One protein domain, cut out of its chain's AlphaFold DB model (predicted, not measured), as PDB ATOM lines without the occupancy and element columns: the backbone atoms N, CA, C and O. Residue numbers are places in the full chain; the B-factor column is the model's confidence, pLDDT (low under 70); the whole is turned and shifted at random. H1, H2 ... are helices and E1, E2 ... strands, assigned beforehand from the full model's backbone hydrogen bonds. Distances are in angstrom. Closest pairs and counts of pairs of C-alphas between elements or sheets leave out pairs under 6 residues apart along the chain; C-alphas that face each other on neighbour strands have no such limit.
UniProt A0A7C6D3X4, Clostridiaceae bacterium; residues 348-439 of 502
ATOM      1  N   PRO A 348     489.323 252.859 393.338       85.94
ATOM      2  CA  PRO A 348     490.237 253.832 392.771       85.94
ATOM      3  C   PRO A 348     489.909 255.212 393.347       85.94
ATOM      4  O   PRO A 348     488.767 255.660 393.277       85.94
ATOM      5  N   LEU A 349     490.914 255.866 393.919       89.69
ATOM      6  CA  LEU A 349     490.863 257.254 394.371       89.69
ATOM      7  C   LEU A 349     491.692 258.129 393.432       89.69
ATOM      8  O   LEU A 349     492.542 257.620 392.698       89.69
ATOM      9  N   GLY A 350     491.481 259.439 393.485       93.06
ATOM     10  CA  GLY A 350     492.340 260.396 392.803       93.06
ATOM     11  C   GLY A 350     493.515 260.803 393.685       93.06
ATOM     12  O   GLY A 350     493.398 260.875 394.908       93.06
ATOM     13  N   PHE A 351     494.656 261.103 393.078       95.75
ATOM     14  CA  PHE A 351     495.721 261.849 393.735       95.75
ATOM     15  C   PHE A 351     496.420 262.784 392.749       95.75
ATOM     16  O   PHE A 351     496.496 262.505 391.553       95.75
ATOM     17  N   VAL A 352     496.958 263.882 393.269       95.56
ATOM     18  CA  VAL A 352     497.750 264.871 392.530       95.56
ATOM     19  C   VAL A 352     499.022 265.126 393.330       95.56
ATOM     20  O   VAL A 352     498.951 265.354 394.539       95.56
ATOM     21  N   ARG A 353     500.206 265.105 392.708       95.56
ATOM     22  CA  ARG A 353     501.413 265.580 393.407       95.56
ATOM     23  C   ARG A 353     501.297 267.094 393.504       95.56
ATOM     24  O   ARG A 353     500.981 267.728 392.504       95.56
ATOM     25  N   SER A 354     501.555 267.697 394.665       94.38
ATOM     26  CA  SER A 354     501.338 269.148 394.805       94.38
ATOM     27  C   SER A 354     502.114 269.965 393.760       94.38
ATOM     28  O   SER A 354     501.586 270.946 393.244       94.38
ATOM     29  N   LEU A 355     503.299 269.493 393.357       94.38
ATOM     30  CA  LEU A 355     504.133 270.123 392.329       94.38
ATOM     31  C   LEU A 355     503.661 269.930 390.874       94.38
ATOM     32  O   LEU A 355     504.206 270.561 389.975       94.38
ATOM     33  N   ASP A 356     502.655 269.089 390.616       92.88
ATOM     34  CA  ASP A 356     502.038 268.989 389.282       92.88
ATOM     35  C   ASP A 356     501.125 270.191 388.990       92.88
ATOM     36  O   ASP A 356     500.830 270.491 387.832       92.88
ATOM     37  N   VAL A 357     500.662 270.874 390.042       91.50
ATOM     38  CA  VAL A 357     499.683 271.970 389.966       91.50
ATOM     39  C   VAL A 357     500.163 273.272 390.616       91.50
ATOM     40  O   VAL A 357     499.558 274.321 390.371       91.50
ATOM     41  N   LEU A 358     501.248 273.242 391.394       90.75
ATOM     42  CA  LEU A 358     501.851 274.378 392.107       90.75
ATOM     43  C   LEU A 358     503.381 274.372 391.964       90.75
ATOM     44  O   LEU A 358     503.962 273.347 391.621       90.75
ATOM     45  N   ASN A 359     504.048 275.489 392.266       90.12
ATOM     46  CA  ASN A 359     505.508 275.507 392.398       90.12
ATOM     47  C   ASN A 359     505.933 275.122 393.822       90.12
ATOM     48  O   ASN A 359     505.160 275.256 394.771       90.12
ATOM     49  N   ASP A 360     507.178 274.669 393.987       91.62
ATOM     50  CA  ASP A 360     507.717 274.335 395.308       91.62
ATOM     51  C   ASP A 360     507.665 275.539 396.261       91.62
ATOM     52  O   ASP A 360     508.080 276.649 395.922       91.62
ATOM     53  N   GLY A 361     507.125 275.316 397.460       83.81
ATOM     54  CA  GLY A 361     506.938 276.336 398.484       83.81
ATOM     55  C   GLY A 361     505.685 277.208 398.347       83.81
ATOM     56  O   GLY A 361     505.415 277.949 399.297       83.81
ATOM     57  N   ASP A 362     504.917 277.110 397.253       83.31
ATOM     58  CA  ASP A 362     503.673 277.872 397.068       83.31
ATOM     59  C   ASP A 362     502.652 277.552 398.171       83.31
ATOM     60  O   ASP A 362     502.432 276.392 398.530       83.31
ATOM     61  N   PHE A 363     501.981 278.594 398.668       80.88
ATOM     62  CA  PHE A 363     500.766 278.444 399.465       80.88
ATOM     63  C   PHE A 363     499.545 278.436 398.546       80.88
ATOM     64  O   PHE A 363     499.413 279.272 397.642       80.88
ATOM     65  N   ALA A 364     498.648 277.487 398.781       83.50
ATOM     66  CA  ALA A 364     497.418 277.349 398.022       83.50
ATOM     67  C   ALA A 364     496.264 276.937 398.927       83.50
ATOM     68  O   ALA A 364     496.455 276.231 399.919       83.50
ATOM     69  N   THR A 365     495.066 277.340 398.526       82.94
ATOM     70  CA  THR A 365     493.823 276.927 399.168       82.94
ATOM     71  C   THR A 365     493.124 275.939 398.251       82.94
ATOM     72  O   THR A 365     492.788 276.260 397.113       82.94
ATOM     73  N   VAL A 366     492.930 274.718 398.725       84.44
ATOM     74  CA  VAL A 366     492.119 273.710 398.058       84.44
ATOM     75  C   VAL A 366     490.675 273.898 398.492       84.44
ATOM     76  O   VAL A 366     490.355 273.708 399.660       84.44
ATOM     77  N   ARG A 367     489.811 274.269 397.554       77.62
ATOM     78  CA  ARG A 367     488.382 274.445 397.780       77.62
ATOM     79  C   ARG A 367     487.641 273.152 397.500       77.62
ATOM     80  O   ARG A 367     487.740 272.597 396.402       77.62
ATOM     81  N   THR A 368     486.875 272.713 398.485       76.62
ATOM     82  CA  THR A 368     486.023 271.525 398.417       76.62
ATOM     83  C   THR A 368     484.605 271.879 398.853       76.62
ATOM     84  O   THR A 368     484.365 272.974 399.364       76.62
ATOM     85  N   LEU A 369     483.663 270.950 398.682       60.88
ATOM     86  CA  LEU A 369     482.311 271.101 399.227       60.88
ATOM     87  C   LEU A 369     482.306 271.175 400.768       60.88
ATOM     88  O   LEU A 369     481.439 271.815 401.352       60.88
ATOM     89  N   GLU A 370     483.285 270.539 401.419       57.28
ATOM     90  CA  GLU A 370     483.400 270.427 402.881       57.28
ATOM     91  C   GLU A 370     484.112 271.629 403.520       57.28
ATOM     92  O   GLU A 370     484.045 271.821 404.733       57.28
ATOM     93  N   GLY A 371     484.781 272.452 402.708       50.78
ATOM     94  CA  GLY A 371     485.523 273.623 403.156       50.78
ATOM     95  C   GLY A 371     486.833 273.847 402.404       50.78
ATOM     96  O   GLY A 371     487.257 273.047 401.562       50.78
ATOM     97  N   ASP A 372     487.467 274.974 402.722       69.75
ATOM     98  CA  ASP A 372     488.751 275.391 402.167       69.75
ATOM     99  C   ASP A 372     489.901 274.813 403.021       69.75
ATOM    100  O   ASP A 372     489.941 274.986 404.238       69.75
ATOM    101  N   ILE A 373     490.860 274.137 402.382       73.75
ATOM    102  CA  ILE A 373     492.029 273.520 403.024       73.75
ATOM    103  C   ILE A 373     493.287 274.238 402.556       73.75
ATOM    104  O   ILE A 373     493.586 274.277 401.365       73.75
ATOM    105  N   ASN A 374     494.076 274.766 403.487       80.69
ATOM    106  CA  ASN A 374     495.335 275.421 403.147       80.69
ATOM    107  C   ASN A 374     496.483 274.411 403.099       80.69
ATOM    108  O   ASN A 374     496.696 273.646 404.041       80.69
ATOM    109  N   ILE A 375     497.258 274.436 402.016       84.00
ATOM    110  CA  ILE A 375     498.435 273.585 401.838       84.00
ATOM    111  C   ILE A 375     499.661 274.414 401.459       84.00
ATOM    112  O   ILE A 375     499.559 275.490 400.866       84.00
ATOM    113  N   ARG A 376     500.839 273.864 401.762       87.44
ATOM    114  CA  ARG A 376     502.121 274.342 401.245       87.44
ATOM    115  C   ARG A 376     502.714 273.276 400.333       87.44
ATOM    116  O   ARG A 376     502.965 272.156 400.781       87.44
ATOM    117  N   ALA A 377     502.902 273.617 399.065       88.62
ATOM    118  CA  ALA A 377     503.409 272.701 398.055       88.62
ATOM    119  C   ALA A 377     504.865 272.313 398.331       88.62
ATOM    120  O   ALA A 377     505.671 273.148 398.744       88.62
ATOM    121  N   SER A 378     505.183 271.038 398.120       92.19
ATOM    122  CA  SER A 378     506.549 270.506 398.156       92.19
ATOM    123  C   SER A 378     506.600 269.114 397.531       92.19
ATOM    124  O   SER A 378     505.568 268.454 397.381       92.19
ATOM    125  N   GLU A 379     507.803 268.625 397.224       93.12
ATOM    126  CA  GLU A 379     508.012 267.259 396.710       93.12
ATOM    127  C   GLU A 379     507.426 266.165 397.625       93.12
ATOM    128  O   GLU A 379     507.080 265.075 397.160       93.12
ATOM    129  N   ASP A 380     507.280 266.468 398.916       92.25
ATOM    130  CA  ASP A 380     506.801 265.543 399.938       92.25
ATOM    131  C   ASP A 380     505.282 265.581 400.154       92.25
ATOM    132  O   ASP A 380     504.785 264.813 400.979       92.25
ATOM    133  N   ILE A 381     504.530 266.440 399.458       93.31
ATOM    134  CA  ILE A 381     503.080 266.599 399.662       93.31
ATOM    135  C   ILE A 381     502.298 266.185 398.420       93.31
ATOM    136  O   ILE A 381     502.461 266.750 397.334       93.31
ATOM    137  N   TYR A 382     501.417 265.203 398.600       95.75
ATOM    138  CA  TYR A 382     500.419 264.774 397.623       95.75
ATOM    139  C   TYR A 382     499.034 265.211 398.112       95.75
ATOM    140  O   TYR A 382     498.805 265.354 399.312       95.75
ATOM    141  N   ILE A 383     498.115 265.434 397.183       94.12
ATOM    142  CA  ILE A 383     496.742 265.871 397.431       94.12
ATOM    143  C   ILE A 383     495.829 264.718 397.022       94.12
ATOM    144  O   ILE A 383     495.803 264.344 395.850       94.12
ATOM    145  N   MET A 384     495.121 264.126 397.980       92.69
ATOM    146  CA  MET A 384     494.218 262.997 397.741       92.69
ATOM    147  C   MET A 384     492.825 263.501 397.388       92.69
ATOM    148  O   MET A 384     492.351 264.425 398.034       92.69
ATOM    149  N   ILE A 385     492.165 262.870 396.420       90.62
ATOM    150  CA  ILE A 385     490.764 263.113 396.065       90.62
ATOM    151  C   ILE A 385     489.983 261.841 396.367       90.62
ATOM    152  O   ILE A 385     490.236 260.782 395.782       90.62
ATOM    153  N   GLY A 386     489.059 261.940 397.309       82.25
ATOM    154  CA  GLY A 386     488.201 260.842 397.701       82.25
ATOM    155  C   GLY A 386     487.040 260.593 396.736       82.25
ATOM    156  O   GLY A 386     486.967 261.153 395.639       82.25
ATOM    157  N   ILE A 387     486.145 259.690 397.134       76.06
ATOM    158  CA  ILE A 387     485.022 259.249 396.286       76.06
ATOM    159  C   ILE A 387     483.866 260.248 396.235       76.06
ATOM    160  O   ILE A 387     483.119 260.230 395.260       76.06
ATOM    161  N   SER A 388     483.731 261.109 397.239       67.69
ATOM    162  CA  SER A 388     482.695 262.144 397.303       67.69
ATOM    163  C   SER A 388     483.229 263.527 396.929       67.69
ATOM    164  O   SER A 388     482.485 264.503 396.937       67.69
ATOM    165  N   GLY A 389     484.506 263.607 396.545       71.88
ATOM    166  CA  GLY A 389     485.183 264.855 396.199       71.88
ATOM    167  C   GLY A 389     485.866 265.510 397.394       71.88
ATOM    168  O   GLY A 389     486.404 266.608 397.250       71.88
ATOM    169  N   GLU A 390     485.886 264.834 398.548       75.50
ATOM    170  CA  GLU A 390     486.663 265.241 399.709       75.50
ATOM    171  C   GLU A 390     488.154 265.260 399.358       75.50
ATOM    172  O   GLU A 390     488.656 264.382 398.644       75.50
ATOM    173  N   VAL A 391     488.874 266.267 399.846       83.31
ATOM    174  CA  VAL A 391     490.306 266.415 399.573       83.31
ATOM    175  C   VAL A 391     491.082 266.483 400.868       83.31
ATOM    176  O   VAL A 391     490.652 267.112 401.822       83.31
ATOM    177  N   TYR A 392     492.252 265.850 400.910       83.31
ATOM    178  CA  TYR A 392     493.170 265.984 402.037       83.31
ATOM    179  C   TYR A 392     494.629 265.851 401.586       83.31
ATOM    180  O   TYR A 392     494.947 265.030 400.717       83.31
ATOM    181  N   PRO A 393     495.551 266.644 402.160       88.50
ATOM    182  CA  PRO A 393     496.972 266.486 401.904       88.50
ATOM    183  C   PRO A 393     497.521 265.246 402.622       88.50
ATOM    184  O   PRO A 393     497.149 264.929 403.751       88.50
ATOM    185  N   ILE A 394     498.468 264.560 401.990       87.25
ATOM    186  CA  ILE A 394     499.186 263.423 402.566       87.25
ATOM    187  C   ILE A 394     500.679 263.538 402.266       87.25
ATOM    188  O   ILE A 394     501.092 263.987 401.196       87.25
ATOM    189  N   LYS A 395     501.516 263.101 403.211       89.56
ATOM    190  CA  LYS A 395     502.956 262.992 402.961       89.56
ATOM    191  C   LYS A 395     503.233 261.876 401.961       89.56
ATOM    192  O   LYS A 395     502.712 260.772 402.132       89.56
ATOM    193  N   LYS A 396     504.137 262.112 401.014       92.19
ATOM    194  CA  LYS A 396     504.604 261.130 400.029       92.19
ATOM    195  C   LYS A 396     505.012 259.805 400.679       92.19
ATOM    196  O   LYS A 396     504.527 258.756 400.290       92.19
ATOM    197  N   ALA A 397     505.786 259.847 401.765       85.94
ATOM    198  CA  ALA A 397     506.186 258.637 402.492       85.94
ATOM    199  C   ALA A 397     505.008 257.835 403.090       85.94
ATOM    200  O   ALA A 397     505.134 256.631 403.308       85.94
ATOM    201  N   THR A 398     503.886 258.488 403.403       81.44
ATOM    202  CA  THR A 398     502.654 257.819 403.847       81.44
ATOM    203  C   THR A 398     501.863 257.304 402.648       81.44
ATOM    204  O   THR A 398     501.335 256.198 402.713       81.44
ATOM    205  N   PHE A 399     501.816 258.073 401.555       90.19
ATOM    206  CA  PHE A 399     501.199 257.664 400.297       90.19
ATOM    207  C   PHE A 399     501.845 256.388 399.747       90.19
ATOM    208  O   PHE A 399     501.154 255.391 399.582       90.19
ATOM    209  N   ASP A 400     503.172 256.374 399.602       89.44
ATOM    210  CA  ASP A 400     503.946 255.252 399.053       89.44
ATOM    211  C   ASP A 400     503.795 253.955 399.874       89.44
ATOM    212  O   ASP A 400     504.038 252.860 399.374       89.44
ATOM    213  N   LYS A 401     503.403 254.065 401.151       84.50
ATOM    214  CA  LYS A 401     503.112 252.915 402.023       84.50
ATOM    215  C   LYS A 401     501.676 252.408 401.907       84.50
ATOM    216  O   LYS A 401     501.426 251.258 402.254       84.50
ATOM    217  N   ARG A 402     500.734 253.287 401.555       80.62
ATOM    218  CA  ARG A 402     499.286 253.044 401.663       80.62
ATOM    219  C   ARG A 402     498.581 252.960 400.316       80.62
ATOM    220  O   ARG A 402     497.431 252.535 400.296       80.62
ATOM    221  N   TYR A 403     499.223 253.357 399.220       88.06
ATOM    222  CA  TYR A 403     498.616 253.415 397.898       88.06
ATOM    223  C   TYR A 403     499.598 253.002 396.800       88.06
ATOM    224  O   TYR A 403     500.773 253.362 396.812       88.06
ATOM    225  N   THR A 404     499.077 252.305 395.793       89.69
ATOM    226  CA  THR A 404     499.736 252.079 394.509       89.69
ATOM    227  C   THR A 404     499.222 253.129 393.541       89.69
ATOM    228  O   THR A 404     498.031 253.144 393.219       89.69
ATOM    229  N   ALA A 405     500.113 253.992 393.063       91.50
ATOM    230  CA  ALA A 405     499.815 254.898 391.962       91.50
ATOM    231  C   ALA A 405     499.634 254.125 390.646       91.50
ATOM    232  O   ALA A 405     500.323 253.140 390.380       91.50
ATOM    233  N   SER A 406     498.710 254.599 389.821       89.50
ATOM    234  CA  SER A 406     498.497 254.177 388.442       89.50
ATOM    235  C   SER A 406     498.680 255.386 387.531       89.50
ATOM    236  O   SER A 406     498.292 256.493 387.894       89.50
ATOM    237  N   ASP A 407     499.211 255.168 386.330       83.69
ATOM    238  CA  ASP A 407     499.359 256.223 385.316       83.69
ATOM    239  C   ASP A 407     498.020 256.607 384.655       83.69
ATOM    240  O   ASP A 407     497.958 257.525 383.839       83.69
ATOM    241  N   ASN A 408     496.928 255.909 384.984       88.81
ATOM    242  CA  ASN A 408     495.600 256.244 384.480       88.81
ATOM    243  C   ASN A 408     495.111 257.568 385.080       88.81
ATOM    244  O   ASN A 408     495.183 257.758 386.294       88.81
ATOM    245  N   LEU A 409     494.528 258.432 384.248       89.62
ATOM    246  CA  LEU A 409     493.836 259.634 384.714       89.62
ATOM    247  C   LEU A 409     492.629 259.254 385.578       89.62
ATOM    248  O   LEU A 409     491.878 258.329 385.252       89.62
ATOM    249  N   TYR A 410     492.451 259.968 386.684       89.38
ATOM    250  CA  TYR A 410     491.282 259.837 387.540       89.38
ATOM    251  C   TYR A 410     490.104 260.588 386.918       89.38
ATOM    252  O   TYR A 410     490.247 261.702 386.425       89.38
ATOM    253  N   SER A 411     488.926 259.969 386.931       83.19
ATOM    254  CA  SER A 411     487.701 260.582 386.427       83.19
ATOM    255  C   SER A 411     486.552 260.237 387.360       83.19
ATOM    256  O   SER A 411     486.250 259.065 387.582       83.19
ATOM    257  N   ALA A 412     485.932 261.274 387.912       80.00
ATOM    258  CA  ALA A 412     484.761 261.189 388.767       80.00
ATOM    259  C   ALA A 412     483.930 262.469 388.599       80.00
ATOM    260  O   ALA A 412     484.471 263.529 388.282       80.00
ATOM    261  N   SER A 413     482.615 262.353 388.788       75.94
ATOM    262  CA  SER A 413     481.698 263.493 388.795       75.94
ATOM    263  C   SER A 413     481.295 263.780 390.231       75.94
ATOM    264  O   SER A 413     480.823 262.881 390.922       75.94
ATOM    265  N   PHE A 414     481.441 265.031 390.646       76.06
ATOM    266  CA  PHE A 414     481.093 265.507 391.981       76.06
ATOM    267  C   PHE A 414     480.019 266.588 391.878       76.06
ATOM    268  O   PHE A 414     479.891 267.227 390.833       76.06
ATOM    269  N   GLU A 415     479.270 266.816 392.957       63.25
ATOM    270  CA  GLU A 415     478.378 267.981 393.060       63.25
ATOM    271  C   GLU A 415     479.177 269.291 392.975       63.25
ATOM    272  O   GLU A 415     478.785 270.222 392.274       63.25
ATOM    273  N   TYR A 416     480.354 269.313 393.609       70.69
ATOM    274  CA  TYR A 416     481.365 270.352 393.451       70.69
ATOM    275  C   TYR A 416     482.732 269.701 393.226       70.69
ATOM    276  O   TYR A 416     483.259 269.022 394.108       70.69
ATOM    277  N   ALA A 417     483.316 269.888 392.041       82.69
ATOM    278  CA  ALA A 417     484.648 269.366 391.756       82.69
ATOM    279  C   ALA A 417     485.705 270.174 392.532       82.69
ATOM    280  O   ALA A 417     485.706 271.405 392.439       82.69
ATOM    281  N   PRO A 418     486.612 269.523 393.281       85.31
ATOM    282  CA  PRO A 418     487.596 270.242 394.069       85.31
ATOM    283  C   PRO A 418     488.539 271.045 393.174       85.31
ATOM    284  O   PRO A 418     489.022 270.569 392.141       85.31
ATOM    285  N   THR A 419     488.833 272.273 393.595       89.19
ATOM    286  CA  THR A 419     489.727 273.179 392.870       89.19
ATOM    287  C   THR A 419     490.849 273.647 393.773       89.19
ATOM    288  O   THR A 419     490.692 273.753 394.985       89.19
ATOM    289  N   ILE A 420     492.004 273.935 393.189       89.19
ATOM    290  CA  ILE A 420     493.115 274.549 393.897       89.19
ATOM    291  C   ILE A 420     493.239 276.003 393.470       89.19
ATOM    292  O   ILE A 420     493.470 276.306 392.299       89.19
ATOM    293  N   LYS A 421     493.058 276.910 394.428       83.56
ATOM    294  CA  LYS A 421     493.226 278.345 394.247       83.56
ATOM    295  C   LYS A 421     494.651 278.715 394.623       83.56
ATOM    296  O   LYS A 421     495.059 278.633 395.786       83.56
ATOM    297  N   ARG A 422     495.429 279.124 393.625       79.62
ATOM    298  CA  ARG A 422     496.780 279.654 393.844       79.62
ATOM    299  C   ARG A 422     496.663 280.997 394.552       79.62
ATOM    300  O   ARG A 422     496.057 281.910 394.002       79.62
ATOM    301  N   MET A 423     497.261 281.153 395.732       63.56
ATOM    302  CA  MET A 423     497.107 282.403 396.490       63.56
ATOM    303  C   MET A 423     497.704 283.618 395.762       63.56
ATOM    304  O   MET A 423     497.201 284.728 395.910       63.56
ATOM    305  N   HIS A 424     498.745 283.411 394.946       57.53
ATOM    306  CA  HIS A 424     499.454 284.491 394.258       57.53
ATOM    307  C   HIS A 424     498.808 284.928 392.929       57.53
ATOM    308  O   HIS A 424     498.897 286.102 392.588       57.53
ATOM    309  N   THR A 425     498.161 284.024 392.180       66.00
ATOM    310  CA  THR A 425     497.472 284.370 390.916       66.00
ATOM    311  C   THR A 425     495.951 284.399 391.020       66.00
ATOM    312  O   THR A 425     495.304 284.810 390.064       66.00
ATOM    313  N   GLN A 426     495.371 283.903 392.121       58.53
ATOM    314  CA  GLN A 426     493.930 283.646 392.277       58.53
ATOM    315  C   GLN A 426     493.343 282.730 391.185       58.53
ATOM    316  O   GLN A 426     492.127 282.576 391.085       58.53
ATOM    317  N   GLN A 427     494.201 282.080 390.391       73.12
ATOM    318  CA  GLN A 427     493.796 281.130 389.370       73.12
ATOM    319  C   GLN A 427     493.362 279.831 390.047       73.12
ATOM    320  O   GLN A 427     494.131 279.233 390.809       73.12
ATOM    321  N   SER A 428     492.144 279.400 389.735       79.94
ATOM    322  CA  SER A 428     491.626 278.098 390.131       79.94
ATOM    323  C   SER A 428     492.004 277.055 389.088       79.94
ATOM    324  O   SER A 428     491.748 277.233 387.897       79.94
ATOM    325  N   VAL A 429     492.608 275.961 389.536       87.44
ATOM    326  CA  VAL A 429     492.893 274.782 388.712       87.44
ATOM    327  C   VAL A 429     492.029 273.630 389.220       87.44
ATOM    328  O   VAL A 429     491.950 273.407 390.428       87.44
ATOM    329  N   SER A 430     491.354 272.911 388.322       88.44
ATOM    330  CA  SER A 430     490.620 271.689 388.675       88.44
ATOM    331  C   SER A 430     491.610 270.644 389.182       88.44
ATOM    332  O   SER A 430     492.551 270.295 388.477       88.44
ATOM    333  N   LEU A 431     491.423 270.128 390.397       89.00
ATOM    334  CA  LEU A 431     492.275 269.043 390.892       89.00
ATOM    335  C   LEU A 431     492.025 267.746 390.117       89.00
ATOM    336  O   LEU A 431     492.956 266.978 389.899       89.00
ATOM    337  N   VAL A 432     490.788 267.525 389.666       89.06
ATOM    338  CA  VAL A 432     490.378 266.308 388.949       89.06
ATOM    339  C   VAL A 432     491.087 266.194 387.599       89.06
ATOM    340  O   VAL A 432     491.530 265.108 387.240       89.06
ATOM    341  N   ASP A 433     491.289 267.312 386.898       90.06
ATOM    342  CA  ASP A 433     491.910 267.338 385.562       90.06
ATOM    343  C   ASP A 433     493.396 266.939 385.593       90.06
ATOM    344  O   ASP A 433     493.962 266.527 384.579       90.06
ATOM    345  N   HIS A 434     494.028 267.053 386.762       92.12
ATOM    346  CA  HIS A 434     495.431 266.711 387.000       92.12
ATOM    347  C   HIS A 434     495.594 265.428 387.830       92.12
ATOM    348  O   HIS A 434     496.720 265.022 388.141       92.12
ATOM    349  N   ALA A 435     494.485 264.792 388.215       93.50
ATOM    350  CA  ALA A 435     494.496 263.647 389.104       93.50
ATOM    351  C   ALA A 435     494.795 262.347 388.366       93.50
ATOM    352  O   ALA A 435     494.271 262.061 387.289       93.50
ATOM    353  N   HIS A 436     495.610 261.524 389.007       95.19
ATOM    354  CA  HIS A 436     495.885 260.156 388.602       95.19
ATOM    355  C   HIS A 436     495.177 259.197 389.552       95.19
ATOM    356  O   HIS A 436     494.872 259.534 390.699       95.19
ATOM    357  N   VAL A 437     494.893 257.990 389.077       93.62
ATOM    358  CA  VAL A 437     494.281 256.951 389.899       93.62
ATOM    359  C   VAL A 437     495.321 256.415 390.877       93.62
ATOM    360  O   VAL A 437     496.422 256.035 390.489       93.62
ATOM    361  N   CYS A 438     494.955 256.289 392.143       91.31
ATOM    362  CA  CYS A 438     495.665 255.447 393.093       91.31
ATOM    363  C   CYS A 438     494.712 254.430 393.715       91.31
ATOM    364  O   CYS A 438     493.511 254.658 393.842       91.31
ATOM    365  N   ILE A 439     495.256 253.277 394.087       87.56
ATOM    366  CA  ILE A 439     494.500 252.197 394.717       87.56
ATOM    367  C   ILE A 439     495.170 251.890 396.054       87.56
ATOM    368  O   ILE A 439     496.384 251.706 396.067       87.56
TER     369      ILE A 439
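This is residues 348 to 439 of the 502 residues of a protein of Clostridiaceae bacterium (UniProt A0A7C6D3X4). This is a sandwich, two sheets partly face to face: a strongly twisted, curled sheet of five strands and a smaller sheet of four, with their strands crossed at 40 degrees. The short helix H2 packs on the larger sheet, and the one-turn helix H1 sits where the chain passes from E1 in the larger sheet to E2 in the smaller. The printed part has 92 residues with the named elements E1 H1 E2 E3 E4 E5 H2 E6 E7 E8 E9 in that order, and the class is mostly strand. The sheets, both antiparallel, run E5 E4 E1 E9 E6 and E3 E2 E7 E8. The whole is compact, with a radius of gyration of the C-alphas of 12.0 A, and spans 32 by 30 by 20 A.

Begin at E1, residues 349 to 353, an inner strand of the larger sheet. Beside it find E4, residues 381 to 385, antiparallel at 152 degrees, with N 352 and O 383 2.9 A apart. E4 forms a hairpin with E5, residues 391 to 395, where N 394 and O 382 are 2.8 A apart. E1's other neighbour is E9, residues 436 to 439, with N 351 and O 436 at 2.9 A. The edge strand E6, residues 403 to 409, is antiparallel to E9, with N 404 and O 439 at 2.8 A. In the smaller sheet, E2, residues 363 to 368, and E3, residues 371 to 376, form a hairpin, with N 366 and O 373 at 2.8 A. E7, residues 419 to 422, is E2's other neighbour, with N 367 and O 419 at 2.8 A. E7 forms a hairpin with E8, residues 428 to 430, where N 420 and O 429 are 2.8 A apart. The parts of the sheets that face each other are 10.5 A centre to centre. H2, residues 396 to 402, is on the larger sheet and not on the smaller; its closest C-alpha pair with E4 is Lys 396 and Ile 381, 5.7 A. H1, residues 354 to 357, only grazes both sheets. H2 has 2 of 3 O i to N i+4 pairs within hydrogen-bond range; H1 is too short for such a pair.

Find C-alpha 349 at (490.863, 257.254, 394.371), where E1 begins. E2 runs 16.3 A from first to last C-alpha, E3 16.7 A and E6 15.3 A. E9 ends at C-alpha 439, (494.500, 252.197, 394.717).

The C-alphas farthest apart, those of Lys 401 and Thr 425, are 33.8 A apart. The printed part has no cut and no long link. Confidence is under 70 at residues 369 to 372, 388, 415 and 423 to 426.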